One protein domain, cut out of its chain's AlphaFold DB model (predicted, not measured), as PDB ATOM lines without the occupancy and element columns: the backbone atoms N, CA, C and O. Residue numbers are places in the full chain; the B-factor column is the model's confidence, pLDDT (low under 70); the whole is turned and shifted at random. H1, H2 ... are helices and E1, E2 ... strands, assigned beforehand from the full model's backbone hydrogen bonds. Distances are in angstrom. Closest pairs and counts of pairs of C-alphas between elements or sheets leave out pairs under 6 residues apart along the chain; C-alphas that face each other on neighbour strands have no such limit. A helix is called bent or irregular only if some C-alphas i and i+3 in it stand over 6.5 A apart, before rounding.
ATOM      1  N   ALA A 137     150.118 172.728  80.897       89.31
ATOM      2  CA  ALA A 137     149.779 171.571  81.726       89.31
ATOM      3  C   ALA A 137     149.452 170.319  80.894       89.31
ATOM      4  O   ALA A 137     149.936 169.237  81.216       89.31
ATOM      5  N   GLY A 138     148.682 170.475  79.808       90.50
ATOM      6  CA  GLY A 138     148.372 169.384  78.879       90.50
ATOM      7  C   GLY A 138     149.621 168.881  78.159       90.50
ATOM      8  O   GLY A 138     149.923 167.695  78.213       90.50
ATOM      9  N   LEU A 139     150.420 169.798  77.604       92.56
ATOM     10  CA  LEU A 139     151.689 169.457  76.954       92.56
ATOM     11  C   LEU A 139     152.690 168.795  77.914       92.56
ATOM     12  O   LEU A 139     153.476 167.959  77.487       92.56
ATOM     13  N   ALA A 140     152.689 169.158  79.201       92.81
ATOM     14  CA  ALA A 140     153.538 168.515  80.205       92.81
ATOM     15  C   ALA A 140     153.082 167.081  80.493       92.81
ATOM     16  O   ALA A 140     153.922 166.194  80.624       92.81
ATOM     17  N   ALA A 141     151.766 166.847  80.551       92.12
ATOM     18  CA  ALA A 141     151.209 165.509  80.713       92.12
ATOM     19  C   ALA A 141     151.522 164.613  79.503       92.12
ATOM     20  O   ALA A 141     151.941 163.474  79.691       92.12
ATOM     21  N   GLU A 142     151.397 165.138  78.282       92.69
ATOM     22  CA  GLU A 142     151.800 164.428  77.061       92.69
ATOM     23  C   GLU A 142     153.303 164.127  77.059       92.69
ATOM     24  O   GLU A 142     153.702 162.986  76.852       92.69
ATOM     25  N   LEU A 143     154.147 165.121  77.359       93.00
ATOM     26  CA  LEU A 143     155.598 164.936  77.442       93.00
ATOM     27  C   LEU A 143     155.979 163.862  78.472       93.00
ATOM     28  O   LEU A 143     156.873 163.061  78.220       93.00
ATOM     29  N   TRP A 144     155.312 163.851  79.628       92.56
ATOM     30  CA  TRP A 144     155.522 162.844  80.663       92.56
ATOM     31  C   TRP A 144     155.148 161.442  80.176       92.56
ATOM     32  O   TRP A 144     155.944 160.524  80.349       92.56
ATOM     33  N   ALA A 145     153.985 161.289  79.533       91.69
ATOM     34  CA  ALA A 145     153.533 160.008  78.992       91.69
ATOM     35  C   ALA A 145     154.527 159.442  77.967       91.69
ATOM     36  O   ALA A 145     154.938 158.294  78.095       91.69
ATOM     37  N   LEU A 146     155.001 160.275  77.032       91.50
ATOM     38  CA  LEU A 146     156.002 159.867  76.039       91.50
ATOM     39  C   LEU A 146     157.301 159.381  76.703       91.50
ATOM     40  O   LEU A 146     157.873 158.374  76.296       91.50
ATOM     41  N   LEU A 147     157.769 160.069  77.750       90.56
ATOM     42  CA  LEU A 147     158.975 159.653  78.474       90.56
ATOM     43  C   LEU A 147     158.772 158.363  79.279       90.56
ATOM     44  O   LEU A 147     159.702 157.564  79.370       90.56
ATOM     45  N   ASP A 148     157.588 158.155  79.860       87.94
ATOM     46  CA  ASP A 148     157.241 156.916  80.571       87.94
ATOM     47  C   ASP A 148     157.118 155.718  79.617       87.94
ATOM     48  O   ASP A 148     157.481 154.602  79.984       87.94
ATOM     49  N   GLU A 149     156.686 155.953  78.377       89.12
ATOM     50  CA  GLU A 149     156.683 154.963  77.291       89.12
ATOM     51  C   GLU A 149     158.092 154.692  76.724       89.12
ATOM     52  O   GLU A 149     158.278 153.801  75.894       89.12
ATOM     53  N   GLY A 150     159.109 155.423  77.197       86.75
ATOM     54  CA  GLY A 150     160.499 155.287  76.761       86.75
ATOM     55  C   GLY A 150     160.814 156.015  75.454       86.75
ATOM     56  O   GLY A 150     161.895 155.817  74.888       86.75
ATOM     57  N   GLU A 151     159.915 156.870  74.965       90.88
ATOM     58  CA  GLU A 151     160.172 157.672  73.778       90.88
ATOM     59  C   GLU A 151     161.218 158.762  74.035       90.88
ATOM     60  O   GLU A 151     161.395 159.294  75.133       90.88
ATOM     61  N   THR A 152     161.934 159.117  72.970       89.44
ATOM     62  CA  THR A 152     162.924 160.190  72.999       89.44
ATOM     63  C   THR A 152     162.308 161.472  72.455       89.44
ATOM     64  O   THR A 152     162.058 161.593  71.253       89.44
ATOM     65  N   VAL A 153     162.134 162.473  73.315       89.88
ATOM     66  CA  VAL A 153     161.581 163.769  72.926       89.88
ATOM     67  C   VAL A 153     162.693 164.779  72.676       89.88
ATOM     68  O   VAL A 153     163.511 165.084  73.543       89.88
ATOM     69  N   ARG A 154     162.708 165.363  71.476       88.38
ATOM     70  CA  ARG A 154     163.668 166.407  71.106       88.38
ATOM     71  C   ARG A 154     163.031 167.792  71.162       88.38
ATOM     72  O   ARG A 154     162.292 168.192  70.266       88.38
ATOM     73  N   LEU A 155     163.412 168.569  72.165       86.62
ATOM     74  CA  LEU A 155     163.068 169.978  72.315       86.62
ATOM     75  C   LEU A 155     164.087 170.830  71.550       86.62
ATOM     76  O   LEU A 155     165.145 171.220  72.049       86.62
ATOM     77  N   GLY A 156     163.793 171.080  70.278       78.50
ATOM     78  CA  GLY A 156     164.574 172.003  69.462       78.50
ATOM     79  C   GLY A 156     164.212 173.464  69.755       78.50
ATOM     80  O   GLY A 156     163.072 173.759  70.118       78.50
ATOM     81  N   PRO A 157     165.132 174.423  69.552       67.81
ATOM     82  CA  PRO A 157     164.728 175.816  69.451       67.81
ATOM     83  C   PRO A 157     163.724 175.963  68.295       67.81
ATOM     84  O   PRO A 157     163.911 175.345  67.236       67.81
ATOM     85  N   PRO A 158     162.670 176.775  68.476       64.56
ATOM     86  CA  PRO A 158     161.548 176.892  67.556       64.56
ATOM     87  C   PRO A 158     162.062 177.140  66.155       64.56
ATOM     88  O   PRO A 158     162.978 177.951  65.956       64.56
ATOM     89  N   THR A 159     161.493 176.482  65.148       53.75
ATOM     90  CA  THR A 159     161.498 177.019  63.786       53.75
ATOM     91  C   THR A 159     160.728 178.316  63.813       53.75
ATOM     92  O   THR A 159     159.569 178.352  63.454       53.75
ATOM     93  N   VAL A 210     167.709 170.194  72.998       87.44
ATOM     94  CA  VAL A 210     167.651 169.413  74.231       87.44
ATOM     95  C   VAL A 210     166.920 168.121  73.923       87.44
ATOM     96  O   VAL A 210     165.860 168.142  73.300       87.44
ATOM     97  N   THR A 211     167.495 166.999  74.321       90.81
ATOM     98  CA  THR A 211     166.869 165.689  74.168       90.81
ATOM     99  C   THR A 211     166.521 165.164  75.548       90.81
ATOM    100  O   THR A 211     167.373 165.159  76.433       90.81
ATOM    101  N   LEU A 212     165.276 164.747  75.718       91.19
ATOM    102  CA  LEU A 212     164.773 164.064  76.899       91.19
ATOM    103  C   LEU A 212     164.520 162.612  76.508       91.19
ATOM    104  O   LEU A 212     163.896 162.362  75.478       91.19
ATOM    105  N   ASP A 213     165.023 161.676  77.296       90.31
ATOM    106  CA  ASP A 213     164.750 160.250  77.131       90.31
ATOM    107  C   ASP A 213     164.445 159.618  78.498       90.31
ATOM    108  O   ASP A 213     164.538 160.277  79.540       90.31
ATOM    109  N   GLY A 214     164.049 158.344  78.514       83.50
ATOM    110  CA  GLY A 214     163.771 157.626  79.764       83.50
ATOM    111  C   GLY A 214     164.981 157.527  80.707       83.50
ATOM    112  O   GLY A 214     164.800 157.281  81.895       83.50
ATOM    113  N   GLY A 215     166.205 157.746  80.207       84.00
ATOM    114  CA  GLY A 215     167.441 157.683  80.986       84.00
ATOM    115  C   GLY A 215     167.901 159.029  81.549       84.00
ATOM    116  O   GLY A 215     168.549 159.047  82.597       84.00
ATOM    117  N   GLY A 216     167.582 160.152  80.901       88.81
ATOM    118  CA  GLY A 216     167.983 161.469  81.389       88.81
ATOM    119  C   GLY A 216     167.724 162.647  80.449       88.81
ATOM    120  O   GLY A 216     167.005 162.572  79.448       88.81
ATOM    121  N   VAL A 217     168.378 163.764  80.774       91.06
ATOM    122  CA  VAL A 217     168.432 164.976  79.945       91.06
ATOM    123  C   VAL A 217     169.772 165.047  79.230       91.06
ATOM    124  O   VAL A 217     170.831 164.971  79.851       91.06
ATOM    125  N   ARG A 218     169.743 165.294  77.922       91.00
ATOM    126  CA  ARG A 218     170.932 165.544  77.105       91.00
ATOM    127  C   ARG A 218     170.891 166.944  76.508       91.00
ATOM    128  O   ARG A 218     169.981 167.288  75.754       91.00
ATOM    129  N   VAL A 219     171.919 167.737  76.803       87.62
ATOM    130  CA  VAL A 219     172.100 169.095  76.275       87.62
ATOM    131  C   VAL A 219     173.486 169.194  75.648       87.62
ATOM    132  O   VAL A 219     174.510 169.257  76.332       87.62
ATOM    133  N   GLY A 220     173.537 169.187  74.315       83.88
ATOM    134  CA  GLY A 220     174.804 169.126  73.587       83.88
ATOM    135  C   GLY A 220     175.585 167.853  73.931       83.88
ATOM    136  O   GLY A 220     175.157 166.756  73.582       83.88
ATOM    137  N   ARG A 221     176.738 168.007  74.594       83.88
ATOM    138  CA  ARG A 221     177.588 166.888  75.050       83.88
ATOM    139  C   ARG A 221     177.314 166.448  76.491       83.88
ATOM    140  O   ARG A 221     177.796 165.394  76.881       83.88
ATOM    141  N   VAL A 222     176.582 167.245  77.267       86.38
ATOM    142  CA  VAL A 222     176.290 166.940  78.670       86.38
ATOM    143  C   VAL A 222     175.090 166.005  78.726       86.38
ATOM    144  O   VAL A 222     174.052 166.295  78.125       86.38
ATOM    145  N   VAL A 223     175.245 164.893  79.440       89.81
ATOM    146  CA  VAL A 223     174.182 163.930  79.736       89.81
ATOM    147  C   VAL A 223     174.023 163.896  81.249       89.81
ATOM    148  O   VAL A 223     174.981 163.603  81.953       89.81
ATOM    149  N   ALA A 224     172.828 164.212  81.733       90.94
ATOM    150  CA  ALA A 224     172.469 164.127  83.139       90.94
ATOM    151  C   ALA A 224     171.415 163.020  83.298       90.94
ATOM    152  O   ALA A 224     170.263 163.236  82.903       90.94
ATOM    153  N   PRO A 225     171.797 161.834  83.808       91.56
ATOM    154  CA  PRO A 225     170.848 160.780  84.144       91.56
ATOM    155  C   PRO A 225     169.822 161.273  85.162       91.56
ATOM    156  O   PRO A 225     170.167 162.075  86.027       91.56
ATOM    157  N   TRP A 226     168.581 160.783  85.110       91.56
ATOM    158  CA  TRP A 226     167.550 161.223  86.062       91.56
ATOM    159  C   TRP A 226     167.916 160.951  87.524       91.56
ATOM    160  O   TRP A 226     167.550 161.743  88.384       91.56
ATOM    161  N   SER A 227     168.664 159.874  87.794       87.62
ATOM    162  CA  SER A 227     169.192 159.528  89.124       87.62
ATOM    163  C   SER A 227     170.091 160.603  89.732       87.62
ATOM    164  O   SER A 227     170.157 160.721  90.951       87.62
ATOM    165  N   ASP A 228     170.767 161.373  88.881       88.44
ATOM    166  CA  ASP A 228     171.897 162.226  89.250       88.44
ATOM    167  C   ASP A 228     171.698 163.684  88.812       88.44
ATOM    168  O   ASP A 228     172.597 164.518  88.949       88.44
ATOM    169  N   ALA A 229     170.539 163.990  88.227       88.44
ATOM    170  CA  ALA A 229     170.226 165.296  87.685       88.44
ATOM    171  C   ALA A 229     169.830 166.257  88.809       88.44
ATOM    172  O   ALA A 229     168.733 166.195  89.354       88.44
ATOM    173  N   GLU A 230     170.689 167.226  89.100       90.44
ATOM    174  CA  GLU A 230     170.332 168.370  89.929       90.44
ATOM    175  C   GLU A 230     169.813 169.506  89.050       90.44
ATOM    176  O   GLU A 230     170.482 169.973  88.125       90.44
ATOM    177  N   VAL A 231     168.615 169.992  89.361       91.69
ATOM    178  CA  VAL A 231     167.926 170.984  88.537       91.69
ATOM    179  C   VAL A 231     167.720 172.269  89.325       91.69
ATOM    180  O   VAL A 231     167.171 172.270  90.428       91.69
ATOM    181  N   ARG A 232     168.150 173.399  88.756       90.81
ATOM    182  CA  ARG A 232     167.973 174.728  89.357       90.81
ATOM    183  C   ARG A 232     167.524 175.734  88.313       90.81
ATOM    184  O   ARG A 232     168.083 175.824  87.224       90.81
ATOM    185  N   ARG A 233     166.539 176.560  88.661       87.69
ATOM    186  CA  ARG A 233     166.149 177.692  87.811       87.69
ATOM    187  C   ARG A 233     167.268 178.730  87.787       87.69
ATOM    188  O   ARG A 233     167.773 179.112  88.842       87.69
ATOM    189  N   ALA A 234     167.632 179.174  86.590       88.56
ATOM    190  CA  ALA A 234     168.687 180.150  86.354       88.56
ATOM    191  C   ALA A 234     168.184 181.260  85.424       88.56
ATOM    192  O   ALA A 234     167.113 181.163  84.818       88.56
ATOM    193  N   GLU A 235     168.958 182.335  85.297       84.06
ATOM    194  CA  GLU A 235     168.643 183.367  84.316       84.06
ATOM    195  C   GLU A 235     168.677 182.771  82.899       84.06
ATOM    196  O   GLU A 235     169.631 182.108  82.496       84.06
ATOM    197  N   GLY A 236     167.599 182.974  82.139       81.94
ATOM    198  CA  GLY A 236     167.505 182.511  80.755       81.94
ATOM    199  C   GLY A 236     167.176 181.026  80.561       81.94
ATOM    200  O   GLY A 236     167.126 180.595  79.404       81.94
ATOM    201  N   GLY A 237     166.907 180.249  81.618       89.38
ATOM    202  CA  GLY A 237     166.517 178.846  81.463       89.38
ATOM    203  C   GLY A 237     166.538 178.000  82.736       89.38
ATOM    204  O   GLY A 237     166.366 178.485  83.855       89.38
ATOM    205  N   LEU A 238     166.742 176.702  82.537       90.62
ATOM    206  CA  LEU A 238     166.843 175.699  83.589       90.62
ATOM    207  C   LEU A 238     168.254 175.103  83.561       90.62
ATOM    208  O   LEU A 238     168.667 174.537  82.550       90.62
ATOM    209  N   LEU A 239     169.010 175.277  84.640       91.56
ATOM    210  CA  LEU A 239     170.330 174.679  84.792       91.56
ATOM    211  C   LEU A 239     170.158 173.225  85.232       91.56
ATOM    212  O   LEU A 239     169.491 172.963  86.232       91.56
ATOM    213  N   VAL A 240     170.769 172.309  84.491       90.56
ATOM    214  CA  VAL A 240     170.831 170.883  84.805       90.56
ATOM    215  C   VAL A 240     172.289 170.535  85.058       90.56
ATOM    216  O   VAL A 240     173.153 170.792  84.214       90.56
ATOM    217  N   ARG A 241     172.564 169.987  86.235       90.12
ATOM    218  CA  ARG A 241     173.887 169.555  86.665       90.12
ATOM    219  C   ARG A 241     173.891 168.041  86.829       90.12
ATOM    220  O   ARG A 241     172.971 167.491  87.418       90.12
ATOM    221  N   ALA A 242     174.923 167.401  86.300       87.56
ATOM    222  CA  ALA A 242     175.231 166.005  86.559       87.56
ATOM    223  C   ALA A 242     176.206 165.886  87.745       87.56
ATOM    224  O   ALA A 242     176.903 166.844  88.107       87.56
ATOM    225  N   GLN A 243     176.257 164.701  88.355       77.56
ATOM    226  CA  GLN A 243     177.075 164.421  89.541       77.56
ATOM    227  C   GLN A 243     178.588 164.584  89.295       77.56
ATOM    228  O   GLN A 243     179.320 164.969  90.204       77.56
ATOM    229  N   ASP A 244     179.052 164.384  88.058       80.50
ATOM    230  CA  ASP A 244     180.438 164.627  87.623       80.50
ATOM    231  C   ASP A 244     180.821 166.124  87.598       80.50
ATOM    232  O   ASP A 244     181.959 166.488  87.295       80.50
ATOM    233  N   GLY A 245     179.874 167.008  87.927       79.75
ATOM    234  CA  GLY A 245     180.047 168.453  87.921       79.75
ATOM    235  C   GLY A 245     179.760 169.099  86.568       79.75
ATOM    236  O   GLY A 245     179.733 170.333  86.500       79.75
ATOM    237  N   ALA A 246     179.491 168.319  85.515       86.19
ATOM    238  CA  ALA A 246     179.093 168.860  84.227       86.19
ATOM    239  C   ALA A 246     177.753 169.591  84.363       86.19
ATOM    240  O   ALA A 246     176.792 169.097  84.950       86.19
ATOM    241  N   CYS A 247     177.691 170.802  83.818       87.19
ATOM    242  CA  CYS A 247     176.510 171.652  83.886       87.19
ATOM    243  C   CYS A 247     176.089 172.056  82.480       87.19
ATOM    244  O   CYS A 247     176.924 172.428  81.651       87.19
ATOM    245  N   ALA A 248     174.786 172.047  82.230       88.69
ATOM    246  CA  ALA A 248     174.217 172.557  80.999       88.69
ATOM    247  C   ALA A 248     172.956 173.376  81.259       88.69
ATOM    248  O   ALA A 248     172.194 173.124  82.189       88.69
ATOM    249  N   LEU A 249     172.730 174.374  80.409       89.19
ATOM    250  CA  LEU A 249     171.539 175.209  80.452       89.19
ATOM    251  C   LEU A 249     170.540 174.712  79.406       89.19
ATOM    252  O   LEU A 249     170.829 174.767  78.212       89.19
ATOM    253  N   VAL A 250     169.353 174.299  79.847       89.44
ATOM    254  CA  VAL A 250     168.166 174.153  78.998       89.44
ATOM    255  C   VAL A 250     167.605 175.561  78.760       89.44
ATOM    256  O   VAL A 250     167.079 176.171  79.697       89.44
ATOM    257  N   PRO A 251     167.730 176.133  77.550       87.31
ATOM    258  CA  PRO A 251     167.370 177.529  77.318       87.31
ATOM    259  C   PRO A 251     165.855 177.736  77.370       87.31
ATOM    260  O   PRO A 251     165.110 176.966  76.772       87.31
ATOM    261  N   ALA A 252     165.395 178.853  77.936       86.06
ATOM    262  CA  ALA A 252     163.964 179.179  78.017       86.06
ATOM    263  C   ALA A 252     163.257 179.310  76.653       86.06
ATOM    264  O   ALA A 252     162.032 179.325  76.562       86.06
ATOM    265  N   ARG A 253     164.042 179.426  75.580       81.62
ATOM    266  CA  ARG A 253     163.569 179.617  74.207       81.62
ATOM    267  C   ARG A 253     163.350 178.313  73.447       81.62
ATOM    268  O   ARG A 253     163.051 178.393  72.260       81.62
ATOM    269  N   VAL A 254     163.566 177.140  74.044       87.12
ATOM    270  CA  VAL A 254     163.250 175.872  73.365       87.12
ATOM    271  C   VAL A 254     161.739 175.695  73.230       87.12
ATOM    272  O   VAL A 254     160.961 176.241  74.018       87.12
ATOM    273  N   ALA A 255     161.319 174.942  72.215       87.50
ATOM    274  CA  ALA A 255     159.925 174.546  72.076       87.50
ATOM    275  C   ALA A 255     159.456 173.820  73.346       87.50
ATOM    276  O   ALA A 255     160.195 173.021  73.917       87.50
ATOM    277  N   ASN A 256     158.236 174.120  73.790       91.38
ATOM    278  CA  ASN A 256     157.594 173.521  74.957       91.38
ATOM    279  C   ASN A 256     158.359 173.699  76.275       91.38
ATOM    280  O   ASN A 256     158.090 172.969  77.224       91.38
ATOM    281  N   PHE A 257     159.250 174.696  76.390       91.12
ATOM    282  CA  PHE A 257     160.026 174.937  77.615       91.12
ATOM    283  C   PHE A 257     159.151 174.979  78.879       91.12
ATOM    284  O   PHE A 257     159.480 174.353  79.879       91.12
ATOM    285  N   TRP A 258     157.997 175.651  78.829       90.69
ATOM    286  CA  TRP A 258     157.096 175.778  79.985       90.69
ATOM    287  C   TRP A 258     156.480 174.451  80.436       90.69
ATOM    288  O   TRP A 258     156.162 174.307  81.613       90.69
ATOM    289  N   ALA A 259     156.316 173.503  79.514       92.44
ATOM    290  CA  ALA A 259     155.859 172.147  79.800       92.44
ATOM    291  C   ALA A 259     157.027 171.233  80.210       92.44
ATOM    292  O   ALA A 259     156.889 170.403  81.102       92.44
ATOM    293  N   ALA A 260     158.198 171.428  79.604       92.19
ATOM    294  CA  ALA A 260     159.391 170.634  79.864       92.19
ATOM    295  C   ALA A 260     160.004 170.896  81.242       92.19
ATOM    296  O   ALA A 260     160.466 169.957  81.876       92.19
ATOM    297  N   VAL A 261     160.000 172.143  81.726       93.06
ATOM    298  CA  VAL A 261     160.555 172.496  83.046       93.06
ATOM    299  C   VAL A 261     159.973 171.645  84.177       93.06
ATOM    300  O   VAL A 261     160.765 170.995  84.852       93.06
ATOM    301  N   PRO A 262     158.645 171.593  84.400       92.50
ATOM    302  CA  PRO A 262     158.097 170.789  85.486       92.50
ATOM    303  C   PRO A 262     158.327 169.293  85.279       92.50
ATOM    304  O   PRO A 262     158.527 168.589  86.254       92.50
ATOM    305  N   VAL A 263     158.356 168.798  84.039       93.56
ATOM    306  CA  VAL A 263     158.664 167.385  83.769       93.56
ATOM    307  C   VAL A 263     160.113 167.057  84.126       93.56
ATOM    308  O   VAL A 263     160.353 166.061  84.798       93.56
ATOM    309  N   ILE A 264     161.069 167.907  83.742       92.50
ATOM    310  CA  ILE A 264     162.489 167.760  84.091       92.50
ATOM    311  C   ILE A 264     162.680 167.873  85.609       92.50
ATOM    312  O   ILE A 264     163.373 167.045  86.189       92.50
ATOM    313  N   GLU A 265     162.054 168.863  86.258       93.44
ATOM    314  CA  GLU A 265     162.095 169.038  87.719       93.44
ATOM    315  C   GLU A 265     161.521 167.801  88.439       93.44
ATOM    316  O   GLU A 265     162.139 167.299  89.375       93.44
ATOM    317  N   THR A 266     160.382 167.269  87.984       92.50
ATOM    318  CA  THR A 266     159.746 166.092  88.592       92.50
ATOM    319  C   THR A 266     160.516 164.796  88.309       92.50
ATOM    320  O   THR A 266     160.696 164.003  89.230       92.50
ATOM    321  N   LYS A 267     161.035 164.577  87.092       91.38
ATOM    322  CA  LYS A 267     161.884 163.409  86.782       91.38
ATOM    323  C   LYS A 267     163.203 163.435  87.552       91.38
ATOM    324  O   LYS A 267     163.616 162.401  88.050       91.38
ATOM    325  N   ALA A 268     163.829 164.597  87.717       90.38
ATOM    326  CA  ALA A 268     165.030 164.737  88.542       90.38
ATOM    327  C   ALA A 268     164.786 164.381  90.021       90.38
ATOM    328  O   ALA A 268     165.666 163.849  90.684       90.38
ATOM    329  N   GLN A 269     163.584 164.651  90.545       90.38
ATOM    330  CA  GLN A 269     163.217 164.284  91.919       90.38
ATOM    331  C   GLN A 269     162.857 162.801  92.066       90.38
ATOM    332  O   GLN A 269     163.156 162.196  93.093       90.38
ATOM    333  N   LEU A 270     162.192 162.224  91.062       87.88
ATOM    334  CA  LEU A 270     161.773 160.822  91.066       87.88
ATOM    335  C   LEU A 270     162.865 159.864  90.577       87.88
ATOM    336  O   LEU A 270     162.752 158.663  90.792       87.88
ATOM    337  N   GLY A 271     163.910 160.353  89.917       84.00
ATOM    338  CA  GLY A 271     164.924 159.508  89.301       84.00
ATOM    339  C   GLY A 271     164.333 158.582  88.222       84.00
ATOM    340  O   GLY A 271     163.453 158.996  87.464       84.00
ATOM    341  N   PRO A 272     164.797 157.323  88.123       77.31
ATOM    342  CA  PRO A 272     164.330 156.375  87.108       77.31
ATOM    343  C   PRO A 272     162.945 155.773  87.410       77.31
ATOM    344  O   PRO A 272     162.462 154.951  86.634       77.31
ATOM    345  N   TYR A 273     162.312 156.119  88.535       81.25
ATOM    346  CA  TYR A 273     161.054 155.500  88.947       81.25
ATOM    347  C   TYR A 273     159.854 156.059  88.170       81.25
ATOM    348  O   TYR A 273     159.703 157.269  87.982       81.25
ATOM    349  N   SER A 274     158.958 155.162  87.758       78.88
ATOM    350  CA  SER A 274     157.656 155.522  87.195       78.88
ATOM    351  C   SER A 274     156.684 155.905  88.308       78.88
ATOM    352  O   SER A 274     156.578 155.217  89.323       78.88
ATOM    353  N   ALA A 275     155.935 156.984  88.101       84.94
ATOM    354  CA  ALA A 275     154.892 157.421  89.017       84.94
ATOM    355  C   ALA A 275     153.753 158.076  88.239       84.94
ATOM    356  O   ALA A 275     153.969 158.669  87.182       84.94
ATOM    357  N   ARG A 276     152.534 158.019  88.785       87.00
ATOM    358  CA  ARG A 276     151.434 158.826  88.253       87.00
ATOM    359  C   ARG A 276     151.647 160.269  88.680       87.00
ATOM    360  O   ARG A 276     151.629 160.574  89.870       87.00
ATOM    361  N   VAL A 277     151.852 161.146  87.705       89.38
ATOM    362  CA  VAL A 277     152.081 162.572  87.936       89.38
ATOM    363  C   VAL A 277     150.983 163.381  87.273       89.38
ATOM    364  O   VAL A 277     150.679 163.207  86.094       89.38
ATOM    365  N   ARG A 278     150.407 164.314  88.028       90.81
ATOM    366  CA  ARG A 278     149.429 165.271  87.520       90.81
ATOM    367  C   ARG A 278     150.018 166.673  87.507       90.81
ATOM    368  O   ARG A 278     150.332 167.235  88.551       90.81
ATOM    369  N   PHE A 279     150.114 167.275  86.325       90.44
ATOM    370  CA  PHE A 279     150.617 168.640  86.182       90.44
ATOM    371  C   PHE A 279     149.515 169.661  86.453       90.44
ATOM    372  O   PHE A 279     148.456 169.638  85.821       90.44
ATOM    373  N   ARG A 280     149.751 170.562  87.410       88.25
ATOM    374  CA  ARG A 280     148.798 171.608  87.800       88.25
ATOM    375  C   ARG A 280     149.482 172.947  87.993       88.25
ATOM    376  O   ARG A 280     150.624 173.034  88.437       88.25
ATOM    377  N   VAL A 281     148.754 174.010  87.671       86.25
ATOM    378  CA  VAL A 281     149.211 175.371  87.944       86.25
ATOM    379  C   VAL A 281     148.954 175.683  89.410       86.25
ATOM    380  O   VAL A 281     147.812 175.647  89.867       86.25
ATOM    381  N   ARG A 282     150.014 176.020  90.140       84.50
ATOM    382  CA  ARG A 282     149.948 176.517  91.512       84.50
ATOM    383  C   ARG A 282     150.382 177.970  91.574       84.50
ATOM    384  O   ARG A 282     151.229 178.420  90.807       84.50
ATOM    385  N   HIS A 283     149.794 178.695  92.511       80.06
ATOM    386  CA  HIS A 283     150.247 180.024  92.885       80.06
ATOM    387  C   HIS A 283     151.195 179.893  94.079       80.06
ATOM    388  O   HIS A 283     150.798 179.350  95.108       80.06
ATOM    389  N   GLY A 284     152.431 180.364  93.939       71.56
ATOM    390  CA  GLY A 284     153.406 180.443  95.028       71.56
ATOM    391  C   GLY A 284     153.949 181.859  95.196       71.56
ATOM    392  O   GLY A 284     153.521 182.786  94.507       71.56
ATOM    393  N   ASP A 285     154.946 182.019  96.065       63.94
ATOM    394  CA  ASP A 285     155.533 183.327  96.410       63.94
ATOM    395  C   ASP A 285     156.177 184.048  95.214       63.94
ATOM    396  O   ASP A 285     156.318 185.267  95.204       63.94
ATOM    397  N   ARG A 286     156.556 183.294  94.173       63.91
ATOM    398  CA  ARG A 286     157.141 183.810  92.922       63.91
ATOM    399  C   ARG A 286     156.123 183.933  91.780       63.91
ATOM    400  O   ARG A 286     156.517 184.118  90.629       63.91
ATOM    401  N   GLY A 287     154.830 183.821  92.089       75.06
ATOM    402  CA  GLY A 287     153.730 183.850  91.128       75.06
ATOM    403  C   GLY A 287     153.257 182.458  90.703       75.06
ATOM    404  O   GLY A 287     153.400 181.476  91.432       75.06
ATOM    405  N   LEU A 288     152.649 182.375  89.518       80.38
ATOM    406  CA  LEU A 288     152.106 181.129  88.979       80.38
ATOM    407  C   LEU A 288     153.215 180.234  88.416       80.38
ATOM    408  O   LEU A 288     154.027 180.677  87.602       80.38
ATOM    409  N   ALA A 289     153.203 178.962  88.799       83.62
ATOM    410  CA  ALA A 289     154.108 177.939  88.295       83.62
ATOM    411  C   ALA A 289     153.344 176.648  87.990       83.62
ATOM    412  O   ALA A 289     152.414 176.281  88.704       83.62
ATOM    413  N   LEU A 290     153.746 175.957  86.928       87.31
ATOM    414  CA  LEU A 290     153.309 174.593  86.660       87.31
ATOM    415  C   LEU A 290     154.156 173.637  87.509       87.31
ATOM    416  O   LEU A 290     155.376 173.794  87.552       87.31
ATOM    417  N   VAL A 291     153.514 172.693  88.193       88.50
ATOM    418  CA  VAL A 291     154.159 171.722  89.091       88.50
ATOM    419  C   VAL A 291     153.591 170.332  88.810       88.50
ATOM    420  O   VAL A 291     152.385 170.200  88.596       88.50
ATOM    421  N   GLY A 292     154.446 169.307  88.801       88.00
ATOM    422  CA  GLY A 292     154.022 167.908  88.803       88.00
ATOM    423  C   GLY A 292     153.686 167.449  90.222       88.00
ATOM    424  O   GLY A 292     154.551 167.439  91.092       88.00
ATOM    425  N   GLU A 293     152.427 167.098  90.466       89.94
ATOM    426  CA  GLU A 293     151.967 166.491  91.717       89.94
ATOM    427  C   GLU A 293     152.005 164.971  91.567       89.94
ATOM    428  O   GLU A 293     151.331 164.421  90.696       89.94
ATOM    429  N   VAL A 294     152.797 164.293  92.397       87.50
ATOM    430  CA  VAL A 294     152.870 162.828  92.407       87.50
ATOM    431  C   VAL A 294     151.652 162.284  93.147       87.50
ATOM    432  O   VAL A 294     151.409 162.653  94.298       87.50
ATOM    433  N   GLU A 295     150.876 161.422  92.495       82.62
ATOM    434  CA  GLU A 295     149.783 160.713  93.154       82.62
ATOM    435  C   GLU A 295     150.371 159.590  94.023       82.62
ATOM    436  O   GLU A 295     151.146 158.775  93.515       82.62
TER     437      GLU A 295
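What this domain is: This is residues 137 to 159 and 210 to 295 of the 298 residues of an uncharacterized protein of Deltaproteobacteria bacterium (UniProt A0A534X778). The four-stranded sheet E1 to E4 and the three-stranded sheet E5 to E7 are partly face to face with their strands crossed, and helix H2, in the middle of the domain, packs over one face of the sheet E5 to E7. The long, bent hairpin of E8 and E9 packs on H2 away from these two sheets, and H1 packs on residues 259 to 263 of H2. The printed part has 109 residues, with two named helices and nine named strands in the order H1 E1 E2 E3 E4 E5 E6 E7 H2 E8 E9. Each sheet is antiparallel, ordered E1 E2 E3 E4, E5 E6 E7 and E8 E9, and the class is mixed, helices and strands. The whole is compact, with a radius of gyration of the C-alphas of 12.9 A and spans of 33 by 30 by 30 A.

Where its parts are: The largest sheet holds E1, residues 153 to 155, E2, 210 to 212, E3, 216 to 219, and E4, 222 to 225. The next holds E5, residues 230 to 234, E6, 237 to 241, and E7, 247 to 251. H2, residues 257 to 270, is 19.6 A long and begins at C-alpha 257 (160.026, 174.937, 77.615). H1, residues 137 to 148, is 16.5 A long and begins at C-alpha 137 (149.779, 171.571, 81.726). E8, residues 277 to 284, is 19.3 A long and bends by 60 degrees at residue 281. E9, residues 287 to 294, is 21.1 A long, bends by 51 degrees at residue 290 and ends at C-alpha 294 (152.870, 162.828, 92.407).

How they stand to each other: In the largest sheet, N 153 and O 212 of E1 and E2 are 2.8 A apart, N 211 and O 218 of E2 and E3 are 2.9 A apart, and N 217 and O 224 of E3 and E4 are 2.9 A apart, each pair within hydrogen-bond range. E2 E3 E4 and E5 E6 E7 are meanders, each strand the antiparallel neighbour of the one before. N 232 and O 239 of E5 and E6 are 2.9 A apart, and N 240 and O 248 of E6 and E7 2.8 A. The two sheets form a sandwich, two sheets face to face, with strands at 60 degrees. H2 makes two layers with E5 E6 E7, a helix on one face of a sheet, at a height of 9.3 A; its closest C-alphas to E5 are Glu 265 and Val 231, 6.2 A. H1 and H2 touch, the closest C-alphas being Ala 140 and Ala 259, 4.3 A, at a steep tilt of 47 degrees, the same way. The hairpin E8 and E9 has N 280 and O 291 at 2.9 A; the closest C-alphas of H2 and E9 are Pro 262 and Val 291, 5.4 A. Every O i to N i+4 pair is within hydrogen-bond range in H1, and 8 of 10 in H2.

The domain as a whole: The C-alphas farthest apart, of Thr 159 and Glu 295, are 35.6 A apart. Residues 160 to 209 are not printed, and C-alphas 159 and 210 are 14.3 A apart across the cut. Of the links that are printed whole, H2 to E8 is short, the others are tight and none is long. The mean pLDDT of the printed part is 86.7; residues 157 to 159 and 285 to 286 are under 70.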